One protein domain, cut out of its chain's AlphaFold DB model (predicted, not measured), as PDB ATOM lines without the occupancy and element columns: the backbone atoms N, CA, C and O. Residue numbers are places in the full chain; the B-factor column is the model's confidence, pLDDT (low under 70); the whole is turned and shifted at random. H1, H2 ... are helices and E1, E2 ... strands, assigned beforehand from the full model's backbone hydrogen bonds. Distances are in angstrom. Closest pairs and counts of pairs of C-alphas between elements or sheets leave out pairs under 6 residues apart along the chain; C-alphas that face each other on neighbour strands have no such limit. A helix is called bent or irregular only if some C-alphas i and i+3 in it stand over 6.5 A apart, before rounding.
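AT A GLANCE: This is residues 5 to 92 of the 116 residues of a protein of Gracilibacillus boraciitolerans JCM 21714 (UniProt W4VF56). A small slab of three parallel strands makes the middle of this domain, with H3 over one face and H4 over the other. H2 and the stretch of residues 37 to 51 after it form a long arm that reaches out past the ends of the strands, while H1 sits beyond their beginnings, near H3. The 88 residues printed have four named helices and three named strands, in the order H1 E1 H2 H3 E2 H4 E3; the sheet order is E1 E3 E2, and the class is mixed, helices and strands. The whole is loose, with a radius of gyration of the C-alphas of 15.7 A, and elongated, spanning 47 by 29 by 17 A.

IN THESE COORDINATES: H1, residues 5 to 11, begins at C-alpha 5 (257.841, -2.331, -68.838). E1, residues 17 to 22, is 15.2 A long. H2, residues 27 to 36, is 14.2 A long and ends at C-alpha 36 (250.047, 30.364, -80.983). H3 is residues 52 to 58, and E2, residues 62 to 66, is 13.3 A long. H4, residues 69 to 80, is 16.5 A long and irregular: C-alphas 74 and 77 are 7.1 A apart. E3, residues 86 to 91, is 15.7 A long and ends at C-alpha 91 (262.431, 18.258, -61.834).

HOW THE PARTS SIT: E3 is the inner strand. It is parallel to E1 at 17 degrees, with N 18 and O 86 within hydrogen-bond range at 2.8 A, and parallel to E2 at 16 degrees, with N 64 and O 87 at 2.8 A. H3 is on the sheet at a height of 7.5 A, over E2 and along the strands; its closest C-alphas to E2 are Val 53 and Gly 63, 4.4 A apart. H4 is on the opposite face, the sheet and the two helices making three layers. Its height is 9.7 A, and it lies over E3 and, only just, E2, on which 3 of its C-alphas fall; the closest C-alphas of H4 and E3 are Ile 79 and Val 86, 6.5 A apart. E2, H4 and E3 form a strand-helix-strand unit, two parallel neighbour strands joined through a helix, with a right-handed crossover. E1, H2 H3 and E2 form a split one, with E3 between its strands, also right-handed. H1 and H3 are close but not clearly touching, the C-alphas of Leu 6 and Ala 56 being 7.6 A apart. H2 is not on the sheet and is apart from H3. Every O i to N i+4 pair is within hydrogen-bond range in H1, H2 and H3; in H4 6 of 8 are.

THE WHOLE: The two C-alphas farthest apart, those of Lys 12 and Ser 38, are 47.5 A apart. The printed part has no cut. The link from H2 to H3, 15 residues, is long; the others are tight. The mean pLDDT of the printed part is 97.2, and no printed residue is under 70.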
ATOM      1  N   GLU A   5     256.579  -1.735 -68.372       98.06
ATOM      2  CA  GLU A   5     257.841  -2.331 -68.838       98.06
ATOM      3  C   GLU A   5     258.973  -2.239 -67.799       98.06
ATOM      4  O   GLU A   5     260.001  -2.901 -67.940       98.06
ATOM      5  N   LEU A   6     258.779  -1.476 -66.713       98.25
ATOM      6  CA  LEU A   6     259.649  -1.542 -65.538       98.25
ATOM      7  C   LEU A   6     259.724  -2.972 -64.972       98.25
ATOM      8  O   LEU A   6     260.779  -3.364 -64.475       98.25
ATOM      9  N   SER A   7     258.668  -3.787 -65.118       98.00
ATOM     10  CA  SER A   7     258.713  -5.202 -64.727       98.00
ATOM     11  C   SER A   7     259.726  -5.996 -65.543       98.00
ATOM     12  O   SER A   7     260.406  -6.846 -64.989       98.00
ATOM     13  N   ILE A   8     259.867  -5.708 -66.840       98.25
ATOM     14  CA  ILE A   8     260.815  -6.404 -67.719       98.25
ATOM     15  C   ILE A   8     262.252  -6.015 -67.373       98.25
ATOM     16  O   ILE A   8     263.146  -6.859 -67.385       98.25
ATOM     17  N   ILE A   9     262.477  -4.739 -67.043       98.19
ATOM     18  CA  ILE A   9     263.782  -4.251 -66.581       98.19
ATOM     19  C   ILE A   9     264.198  -4.982 -65.304       98.19
ATOM     20  O   ILE A   9     265.339  -5.435 -65.213       98.19
ATOM     21  N   GLN A  10     263.273  -5.134 -64.353       97.06
ATOM     22  CA  GLN A  10     263.528  -5.875 -63.124       97.06
ATOM     23  C   GLN A  10     263.721  -7.375 -63.377       97.06
ATOM     24  O   GLN A  10     264.724  -7.929 -62.933       97.06
ATOM     25  N   GLU A  11     262.816  -8.021 -64.114       97.75
ATOM     26  CA  GLU A  11     262.839  -9.467 -64.375       97.75
ATOM     27  C   GLU A  11     264.154  -9.896 -65.029       97.75
ATOM     28  O   GLU A  11     264.739 -10.920 -64.677       97.75
ATOM     29  N   LYS A  12     264.639  -9.089 -65.975       98.06
ATOM     30  CA  LYS A  12     265.863  -9.370 -66.728       98.06
ATOM     31  C   LYS A  12     267.126  -8.793 -66.089       98.06
ATOM     32  O   LYS A  12     268.200  -8.965 -66.659       98.06
ATOM     33  N   GLY A  13     267.014  -8.092 -64.957       96.31
ATOM     34  CA  GLY A  13     268.147  -7.449 -64.289       96.31
ATOM     35  C   GLY A  13     268.895  -6.457 -65.187       96.31
ATOM     36  O   GLY A  13     270.121  -6.402 -65.155       96.31
ATOM     37  N   LEU A  14     268.181  -5.711 -66.039       98.06
ATOM     38  CA  LEU A  14     268.822  -4.819 -67.008       98.06
ATOM     39  C   LEU A  14     269.291  -3.525 -66.319       98.06
ATOM     40  O   LEU A  14     268.475  -2.861 -65.676       98.06
ATOM     41  N   PRO A  15     270.549  -3.085 -66.508       97.69
ATOM     42  CA  PRO A  15     271.096  -1.890 -65.860       97.69
ATOM     43  C   PRO A  15     270.665  -0.581 -66.555       97.69
ATOM     44  O   PRO A  15     271.483   0.284 -66.870       97.69
ATOM     45  N   VAL A  16     269.368  -0.427 -66.843       98.12
ATOM     46  CA  VAL A  16     268.825   0.734 -67.566       98.12
ATOM     47  C   VAL A  16     268.739   1.953 -66.647       98.12
ATOM     48  O   VAL A  16     268.203   1.877 -65.541       98.12
ATOM     49  N   LYS A  17     269.223   3.103 -67.127       98.25
ATOM     50  CA  LYS A  17     269.123   4.398 -66.440       98.25
ATOM     51  C   LYS A  17     267.992   5.211 -67.060       98.25
ATOM     52  O   LYS A  17     268.080   5.634 -68.209       98.25
ATOM     53  N   ILE A  18     266.913   5.397 -66.313       98.44
ATOM     54  CA  ILE A  18     265.709   6.102 -66.748       98.44
ATOM     55  C   ILE A  18     265.738   7.489 -66.128       98.44
ATOM     56  O   ILE A  18     265.661   7.623 -64.911       98.44
ATOM     57  N   ILE A  19     265.822   8.527 -66.953       98.25
ATOM     58  CA  ILE A  19     265.780   9.916 -66.493       98.25
ATOM     59  C   ILE A  19     264.489  10.538 -67.012       98.25
ATOM     60  O   ILE A  19     264.320  10.747 -68.212       98.25
ATOM     61  N   ILE A  20     263.564  10.821 -66.100       98.06
ATOM     62  CA  ILE A  20     262.335  11.546 -66.396       98.06
ATOM     63  C   ILE A  20     262.652  13.034 -66.302       98.06
ATOM     64  O   ILE A  20     262.867  13.558 -65.213       98.06
ATOM     65  N   VAL A  21     262.646  13.721 -67.443       97.38
ATOM     66  CA  VAL A  21     262.708  15.188 -67.491       97.38
ATOM     67  C   VAL A  21     261.317  15.725 -67.165       97.38
ATOM     68  O   VAL A  21     260.444  15.818 -68.029       97.38
ATOM     69  N   ASN A  22     261.077  15.999 -65.888       97.44
ATOM     70  CA  ASN A  22     259.749  16.266 -65.365       97.44
ATOM     71  C   ASN A  22     259.493  17.766 -65.185       97.44
ATOM     72  O   ASN A  22     259.820  18.362 -64.156       97.44
ATOM     73  N   ASN A  23     258.846  18.356 -66.186       97.06
ATOM     74  CA  ASN A  23     258.392  19.749 -66.195       97.06
ATOM     75  C   ASN A  23     256.916  19.908 -65.762       97.06
ATOM     76  O   ASN A  23     256.351  20.997 -65.855       97.06
ATOM     77  N   GLN A  24     256.269  18.829 -65.303       97.00
ATOM     78  CA  GLN A  24     254.857  18.811 -64.892       97.00
ATOM     79  C   GLN A  24     253.871  19.277 -65.978       97.00
ATOM     80  O   GLN A  24     252.792  19.783 -65.677       97.00
ATOM     81  N   ALA A  25     254.215  19.091 -67.253       97.19
ATOM     82  CA  ALA A  25     253.367  19.473 -68.372       97.19
ATOM     83  C   ALA A  25     253.536  18.522 -69.568       97.19
ATOM     84  O   ALA A  25     254.526  17.809 -69.708       97.19
ATOM     85  N   LEU A  26     252.587  18.563 -70.497       97.12
ATOM     86  CA  LEU A  26     252.798  18.150 -71.881       97.12
ATOM     87  C   LEU A  26     253.606  19.247 -72.584       97.12
ATOM     88  O   LEU A  26     253.058  20.018 -73.366       97.12
ATOM     89  N   GLY A  27     254.901  19.339 -72.261       96.69
ATOM     90  CA  GLY A  27     255.757  20.492 -72.578       96.69
ATOM     91  C   GLY A  27     255.688  20.969 -74.031       96.69
ATOM     92  O   GLY A  27     255.545  22.162 -74.268       96.69
ATOM     93  N   MET A  28     255.691  20.045 -74.997       96.88
ATOM     94  CA  MET A  28     255.571  20.399 -76.415       96.88
ATOM     95  C   MET A  28     254.206  21.028 -76.739       96.88
ATOM     96  O   MET A  28     254.141  22.073 -77.370       96.88
ATOM     97  N   VAL A  29     253.100  20.456 -76.257       97.00
ATOM     98  CA  VAL A  29     251.757  21.030 -76.468       97.00
ATOM     99  C   VAL A  29     251.617  22.372 -75.745       97.00
ATOM    100  O   VAL A  29     251.051  23.312 -76.299       97.00
ATOM    101  N   ARG A  30     252.165  22.479 -74.528       97.38
ATOM    102  CA  ARG A  30     252.201  23.716 -73.739       97.38
ATOM    103  C   ARG A  30     252.926  24.835 -74.494       97.38
ATOM    104  O   ARG A  30     252.355  25.913 -74.618       97.38
ATOM    105  N   GLN A  31     254.119  24.573 -75.039       97.12
ATOM    106  CA  GLN A  31     254.885  25.547 -75.829       97.12
ATOM    107  C   GLN A  31     254.076  26.067 -77.026       97.12
ATOM    108  O   GLN A  31     254.078  27.259 -77.310       97.12
ATOM    109  N   TRP A  32     253.332  25.198 -77.713       95.94
ATOM    110  CA  TRP A  32     252.476  25.621 -78.824       95.94
ATOM    111  C   TRP A  32     251.278  26.455 -78.370       95.94
ATOM    112  O   TRP A  32     250.914  27.421 -79.038       95.94
ATOM    113  N   GLN A  33     250.662  26.101 -77.240       96.75
ATOM    114  CA  GLN A  33     249.573  26.880 -76.647       96.75
ATOM    115  C   GLN A  33     250.037  28.280 -76.227       96.75
ATOM    116  O   GLN A  33     249.319  29.253 -76.450       96.75
ATOM    117  N   GLU A  34     251.249  28.379 -75.687       95.31
ATOM    118  CA  GLU A  34     251.919  29.644 -75.390       95.31
ATOM    119  C   GLU A  34     252.158  30.462 -76.664       95.31
ATOM    120  O   GLU A  34     251.651  31.575 -76.783       95.31
ATOM    121  N   ALA A  35     252.834  29.878 -77.657       93.69
ATOM    122  CA  ALA A  35     253.265  30.586 -78.859       93.69
ATOM    123  C   ALA A  35     252.122  30.996 -79.807       93.69
ATOM    124  O   ALA A  35     252.207  32.042 -80.446       93.69
ATOM    125  N   PHE A  36     251.061  30.189 -79.929       94.06
ATOM    126  CA  PHE A  36     250.047  30.364 -80.983       94.06
ATOM    127  C   PHE A  36     248.612  30.525 -80.474       94.06
ATOM    128  O   PHE A  36     247.719  30.831 -81.262       94.06
ATOM    129  N   TYR A  37     248.360  30.329 -79.176       95.75
ATOM    130  CA  TYR A  37     247.004  30.339 -78.617       95.75
ATOM    131  C   TYR A  37     246.856  31.258 -77.401       95.75
ATOM    132  O   TYR A  37     246.007  31.003 -76.546       95.75
ATOM    133  N   SER A  38     247.638  32.344 -77.351       95.31
ATOM    134  CA  SER A  38     247.552  33.374 -76.298       95.31
ATOM    135  C   SER A  38     247.652  32.779 -74.891       95.31
ATOM    136  O   SER A  38     246.852  33.111 -74.020       95.31
ATOM    137  N   GLU A  39     248.573  31.828 -74.700       95.44
ATOM    138  CA  GLU A  39     248.812  31.176 -73.403       95.44
ATOM    139  C   GLU A  39     247.586  30.439 -72.837       95.44
ATOM    140  O   GLU A  39     247.478  30.163 -71.641       95.44
ATOM    141  N   ARG A  40     246.632  30.062 -73.697       96.81
ATOM    142  CA  ARG A  40     245.461  29.289 -73.280       96.81
ATOM    143  C   ARG A  40     245.826  27.817 -73.097       96.81
ATOM    144  O   ARG A  40     245.638  26.990 -73.994       96.81
ATOM    145  N   TYR A  41     246.306  27.482 -71.902       96.69
ATOM    146  CA  TYR A  41     246.717  26.128 -71.537       96.69
ATOM    147  C   TYR A  41     245.523  25.184 -71.339       96.69
ATOM    148  O   TYR A  41     244.941  25.075 -70.261       96.69
ATOM    149  N   SER A  42     245.139  24.475 -72.399       96.56
ATOM    150  CA  SER A  42     244.039  23.510 -72.365       96.56
ATOM    151  C   SER A  42     244.577  22.105 -72.094       96.56
ATOM    152  O   SER A  42     245.058  21.454 -73.019       96.56
ATOM    153  N   GLN A  43     244.471  21.641 -70.840       96.38
ATOM    154  CA  GLN A  43     244.806  20.269 -70.404       96.38
ATOM    155  C   GLN A  43     246.256  19.831 -70.695       96.38
ATOM    156  O   GLN A  43     246.537  18.654 -70.905       96.38
ATOM    157  N   SER A  44     247.186  20.785 -70.717       96.75
ATOM    158  CA  SER A  44     248.612  20.543 -70.969       96.75
ATOM    159  C   SER A  44     249.485  20.724 -69.729       96.75
ATOM    160  O   SER A  44     250.661  20.388 -69.779       96.75
ATOM    161  N   ILE A  45     248.935  21.226 -68.621       96.62
ATOM    162  CA  ILE A  45     249.635  21.397 -67.343       96.62
ATOM    163  C   ILE A  45     249.046  20.408 -66.343       96.62
ATOM    164  O   ILE A  45     247.827  20.316 -66.195       96.62
ATOM    165  N   PHE A  46     249.909  19.670 -65.653       94.75
ATOM    166  CA  PHE A  46     249.503  18.695 -64.651       94.75
ATOM    167  C   PHE A  46     249.581  19.315 -63.256       94.75
ATOM    168  O   PHE A  46     250.656  19.700 -62.807       94.75
ATOM    169  N   SER A  47     248.452  19.375 -62.549       91.25
ATOM    170  CA  SER A  47     248.417  19.778 -61.135       91.25
ATOM    171  C   SER A  47     248.855  18.659 -60.190       91.25
ATOM    172  O   SER A  47     249.275  18.921 -59.065       91.25
ATOM    173  N   ILE A  48     248.725  17.404 -60.628       94.25
ATOM    174  CA  ILE A  48     248.998  16.205 -59.837       94.25
ATOM    175  C   ILE A  48     249.690  15.180 -60.736       94.25
ATOM    176  O   ILE A  48     249.302  14.977 -61.887       94.25
ATOM    177  N   GLN A  49     250.705  14.512 -60.192       95.19
ATOM    178  CA  GLN A  49     251.402  13.393 -60.820       95.19
ATOM    179  C   GLN A  49     251.605  12.268 -59.796       95.19
ATOM    180  O   GLN A  49     251.636  12.543 -58.593       95.19
ATOM    181  N   PRO A  50     251.778  11.016 -60.246       95.19
ATOM    182  CA  PRO A  50     252.261   9.946 -59.386       95.19
ATOM    183  C   PRO A  50     253.625  10.276 -58.771       95.19
ATOM    184  O   PRO A  50     254.421  11.031 -59.335       95.19
ATOM    185  N   ASP A  51     253.915   9.645 -57.639       97.50
ATOM    186  CA  ASP A  51     255.265   9.602 -57.089       97.50
ATOM    187  C   ASP A  51     256.083   8.564 -57.871       97.50
ATOM    188  O   ASP A  51     255.899   7.354 -57.720       97.50
ATOM    189  N   PHE A  52     256.956   9.044 -58.756       98.31
ATOM    190  CA  PHE A  52     257.764   8.178 -59.612       98.31
ATOM    191  C   PHE A  52     258.850   7.412 -58.845       98.31
ATOM    192  O   PHE A  52     259.261   6.350 -59.306       98.31
ATOM    193  N   VAL A  53     259.276   7.902 -57.674       98.44
ATOM    194  CA  VAL A  53     260.223   7.183 -56.811       98.44
ATOM    195  C   VAL A  53     259.530   5.957 -56.230       98.44
ATOM    196  O   VAL A  53     260.006   4.843 -56.424       98.44
ATOM    197  N   LYS A  54     258.338   6.136 -55.649       98.50
ATOM    198  CA  LYS A  54     257.531   5.013 -55.142       98.50
ATOM    199  C   LYS A  54     257.125   4.035 -56.240       98.50
ATOM    200  O   LYS A  54     257.050   2.833 -56.000       98.50
ATOM    201  N   LEU A  55     256.858   4.533 -57.450       98.25
ATOM    202  CA  LEU A  55     256.593   3.676 -58.604       98.25
ATOM    203  C   LEU A  55     257.803   2.786 -58.923       98.25
ATOM    204  O   LEU A  55     257.624   1.592 -59.133       98.25
ATOM    205  N   ALA A  56     259.016   3.345 -58.950       98.25
ATOM    206  CA  ALA A  56     260.237   2.576 -59.178       98.25
ATOM    207  C   ALA A  56     260.462   1.529 -58.075       98.25
ATOM    208  O   ALA A  56     260.703   0.361 -58.376       98.25
ATOM    209  N   GLU A  57     260.291   1.926 -56.812       98.12
ATOM    210  CA  GLU A  57     260.411   1.038 -55.651       98.12
ATOM    211  C   GLU A  57     259.431  -0.141 -55.721       98.12
ATOM    212  O   GLU A  57     259.813  -1.270 -55.425       98.12
ATOM    213  N   ALA A  58     258.197   0.081 -56.191       98.25
ATOM    214  CA  ALA A  58     257.210  -0.985 -56.381       98.25
ATOM    215  C   ALA A  58     257.653  -2.056 -57.400       98.25
ATOM    216  O   ALA A  58     257.211  -3.201 -57.315       98.25
ATOM    217  N   TYR A  59     258.543  -1.705 -58.333       98.12
ATOM    218  CA  TYR A  59     259.175  -2.633 -59.274       98.12
ATOM    219  C   TYR A  59     260.567  -3.101 -58.814       98.12
ATOM    220  O   TYR A  59     261.279  -3.705 -59.606       98.12
ATOM    221  N   ASN A  60     260.976  -2.855 -57.562       97.25
ATOM    222  CA  ASN A  60     262.332  -3.115 -57.051       97.25
ATOM    223  C   ASN A  60     263.445  -2.415 -57.859       97.25
ATOM    224  O   ASN A  60     264.534  -2.959 -58.043       97.25
ATOM    225  N   ILE A  61     263.175  -1.205 -58.350       98.38
ATOM    226  CA  ILE A  61     264.137  -0.362 -59.068       98.38
ATOM    227  C   ILE A  61     264.566   0.788 -58.155       98.38
ATOM    228  O   ILE A  61     263.736   1.378 -57.462       98.38
ATOM    229  N   LYS A  62     265.858   1.144 -58.172       98.25
ATOM    230  CA  LYS A  62     266.381   2.283 -57.405       98.25
ATOM    231  C   LYS A  62     265.741   3.583 -57.906       98.25
ATOM    232  O   LYS A  62     265.984   3.988 -59.041       98.25
ATOM    233  N   GLY A  63     264.925   4.228 -57.075       98.19
ATOM    234  CA  GLY A  63     264.269   5.501 -57.378       98.19
ATOM    235  C   GLY A  63     264.994   6.694 -56.749       98.19
ATOM    236  O   GLY A  63     265.455   6.617 -55.614       98.19
ATOM    237  N   MET A  64     265.083   7.811 -57.469       98.19
ATOM    238  CA  MET A  64     265.681   9.060 -56.986       98.19
ATOM    239  C   MET A  64     264.869  10.258 -57.479       98.19
ATOM    240  O   MET A  64     264.396  10.259 -58.613       98.19
ATOM    241  N   GLN A  65     264.738  11.303 -56.663       98.19
ATOM    242  CA  GLN A  65     264.184  12.588 -57.098       98.19
ATOM    243  C   GLN A  65     265.246  13.674 -56.973       98.19
ATOM    244  O   GLN A  65     265.883  13.808 -55.930       98.19
ATOM    245  N   ILE A  66     265.394  14.474 -58.025       98.19
ATOM    246  CA  ILE A  66     266.391  15.538 -58.110       98.19
ATOM    247  C   ILE A  66     265.691  16.837 -58.498       98.19
ATOM    248  O   ILE A  66     264.860  16.849 -59.404       98.19
ATOM    249  N   LYS A  67     265.997  17.929 -57.789       97.38
ATOM    250  CA  LYS A  67     265.297  19.219 -57.939       97.38
ATOM    251  C   LYS A  67     266.165  20.354 -58.461       97.38
ATOM    252  O   LYS A  67     265.629  21.387 -58.847       97.38
ATOM    253  N   THR A  68     267.482  20.188 -58.439       97.00
ATOM    254  CA  THR A  68     268.430  21.225 -58.842       97.00
ATOM    255  C   THR A  68     269.488  20.638 -59.766       97.00
ATOM    256  O   THR A  68     269.759  19.436 -59.745       97.00
ATOM    257  N   GLN A  69     270.096  21.498 -60.580       95.50
ATOM    258  CA  GLN A  69     271.182  21.107 -61.474       95.50
ATOM    259  C   GLN A  69     272.412  20.617 -60.695       95.50
ATOM    260  O   GLN A  69     273.015  19.616 -61.077       95.50
ATOM    261  N   ASP A  70     272.754  21.270 -59.583       97.69
ATOM    262  CA  ASP A  70     273.894  20.876 -58.751       97.69
ATOM    263  C   ASP A  70     273.694  19.490 -58.134       97.69
ATOM    264  O   ASP A  70     274.619  18.676 -58.125       97.69
ATOM    265  N   ASP A  71     272.485  19.194 -57.650       97.12
ATOM    266  CA  ASP A  71     272.155  17.869 -57.119       97.12
ATOM    267  C   ASP A  71     272.200  16.809 -58.219       97.12
ATOM    268  O   ASP A  71     272.653  15.692 -57.977       97.12
ATOM    269  N   PHE A  72     271.789  17.164 -59.442       96.75
ATOM    270  CA  PHE A  72     271.887  16.271 -60.591       96.75
ATOM    271  C   PHE A  72     273.338  15.896 -60.878       96.75
ATOM    272  O   PHE A  72     273.654  14.714 -60.965       96.75
ATOM    273  N   ILE A  73     274.229  16.888 -60.944       97.38
ATOM    274  CA  ILE A  73     275.662  16.671 -61.177       97.38
ATOM    275  C   ILE A  73     276.270  15.809 -60.062       97.38
ATOM    276  O   ILE A  73     277.015  14.874 -60.351       97.38
ATOM    277  N   LYS A  74     275.924  16.075 -58.796       98.06
ATOM    278  CA  LYS A  74     276.402  15.294 -57.643       98.06
ATOM    279  C   LYS A  74     275.886  13.854 -57.632       98.06
ATOM    280  O   LYS A  74     276.572  12.981 -57.114       98.06
ATOM    281  N   ALA A  75     274.701  13.604 -58.185       97.50
ATOM    282  CA  ALA A  75     274.098  12.276 -58.241       97.50
ATOM    283  C   ALA A  75     274.609  11.418 -59.410       97.50
ATOM    284  O   ALA A  75     274.412  10.206 -59.383       97.50
ATOM    285  N   LEU A  76     275.265  12.005 -60.423       97.38
ATOM    286  CA  LEU A  76     275.737  11.269 -61.603       97.38
ATOM    287  C   LEU A  76     276.574  10.026 -61.248       97.38
ATOM    288  O   LEU A  76     276.242   8.963 -61.778       97.38
ATOM    289  N   PRO A  77     277.580  10.089 -60.349       97.75
ATOM    290  CA  PRO A  77     278.328   8.894 -59.963       97.75
ATOM    291  C   PRO A  77     277.416   7.809 -59.379       97.75
ATOM    292  O   PRO A  77     277.421   6.683 -59.851       97.75
ATOM    293  N   ASP A  78     276.521   8.157 -58.451       97.06
ATOM    294  CA  ASP A  78     275.601   7.194 -57.824       97.06
ATOM    295  C   ASP A  78     274.590   6.564 -58.811       97.06
ATOM    296  O   ASP A  78     274.155   5.421 -58.633       97.06
ATOM    297  N   ILE A  79     274.214   7.291 -59.869       97.44
ATOM    298  CA  ILE A  79     273.334   6.792 -60.937       97.44
ATOM    299  C   ILE A  79     274.084   5.803 -61.839       97.44
ATOM    300  O   ILE A  79     273.553   4.731 -62.160       97.44
ATOM    301  N   PHE A  80     275.287   6.175 -62.282       96.94
ATOM    302  CA  PHE A  80     276.045   5.431 -63.287       96.94
ATOM    303  C   PHE A  80     276.885   4.287 -62.702       96.94
ATOM    304  O   PHE A  80     276.985   3.256 -63.361       96.94
ATOM    305  N   ASP A  81     277.389   4.413 -61.472       97.50
ATOM    306  CA  ASP A  81     278.185   3.379 -60.790       97.50
ATOM    307  C   ASP A  81     277.314   2.253 -60.208       97.50
ATOM    308  O   ASP A  81     277.801   1.168 -59.899       97.50
ATOM    309  N   TYR A  82     276.005   2.478 -60.057       97.69
ATOM    310  CA  TYR A  82     275.086   1.431 -59.622       97.69
ATOM    311  C   TYR A  82     274.931   0.355 -60.710       97.69
ATOM    312  O   TYR A  82     274.512   0.653 -61.825       97.69
ATOM    313  N   GLU A  83     275.190  -0.913 -60.392       96.12
ATOM    314  CA  GLU A  83     275.142  -2.015 -61.373       96.12
ATOM    315  C   GLU A  83     273.717  -2.422 -61.806       96.12
ATOM    316  O   GLU A  83     273.553  -3.251 -62.697       96.12
ATOM    317  N   GLY A  84     272.672  -1.839 -61.211       97.25
ATOM    318  CA  GLY A  84     271.271  -2.141 -61.518       97.25
ATOM    319  C   GLY A  84     270.507  -1.003 -62.212       97.25
ATOM    320  O   GLY A  84     271.081   0.035 -62.579       97.25
ATOM    321  N   PRO A  85     269.186  -1.168 -62.396       98.38
ATOM    322  CA  PRO A  85     268.337  -0.132 -62.963       98.38
ATOM    323  C   PRO A  85     268.143   1.041 -61.998       98.38
ATOM    324  O   PRO A  85     267.988   0.856 -60.790       98.38
ATOM    325  N   VAL A  86     268.104   2.255 -62.545       98.56
ATOM    326  CA  VAL A  86     267.843   3.487 -61.784       98.56
ATOM    327  C   VAL A  86     266.755   4.281 -62.487       98.56
ATOM    328  O   VAL A  86     266.813   4.451 -63.702       98.56
ATOM    329  N   LEU A  87     265.795   4.804 -61.729       98.69
ATOM    330  CA  LEU A  87     264.821   5.782 -62.193       98.69
ATOM    331  C   LEU A  87     265.027   7.105 -61.459       98.69
ATOM    332  O   LEU A  87     264.950   7.172 -60.235       98.69
ATOM    333  N   VAL A  88     265.247   8.170 -62.223       98.62
ATOM    334  CA  VAL A  88     265.448   9.531 -61.731       98.62
ATOM    335  C   VAL A  88     264.277  10.407 -62.166       98.62
ATOM    336  O   VAL A  88     264.062  10.617 -63.357       98.62
ATOM    337  N   ASP A  89     263.536  10.953 -61.206       98.50
ATOM    338  CA  ASP A  89     262.582  12.049 -61.405       98.50
ATOM    339  C   ASP A  89     263.337  13.384 -61.326       98.50
ATOM    340  O   ASP A  89     263.539  13.932 -60.238       98.50
ATOM    341  N   ALA A  90     263.807  13.882 -62.473       98.12
ATOM    342  CA  ALA A  90     264.539  15.139 -62.573       98.12
ATOM    343  C   ALA A  90     263.557  16.295 -62.802       98.12
ATOM    344  O   ALA A  90     263.010  16.467 -63.893       98.12
ATOM    345  N   ARG A  91     263.322  17.098 -61.764       97.06
ATOM    346  CA  ARG A  91     262.431  18.258 -61.834       97.06
ATOM    347  C   ARG A  91     263.129  19.401 -62.552       97.06
ATOM    348  O   ARG A  91     264.204  19.835 -62.146       97.06
ATOM    349  N   VAL A  92     262.486  19.891 -63.601       96.81
ATOM    350  CA  VAL A  92     262.958  21.024 -64.401       96.81
ATOM    351  C   VAL A  92     261.912  22.131 -64.415       96.81
ATOM    352  O   VAL A  92     260.763  21.930 -64.010       96.81
TER     353      VAL A  92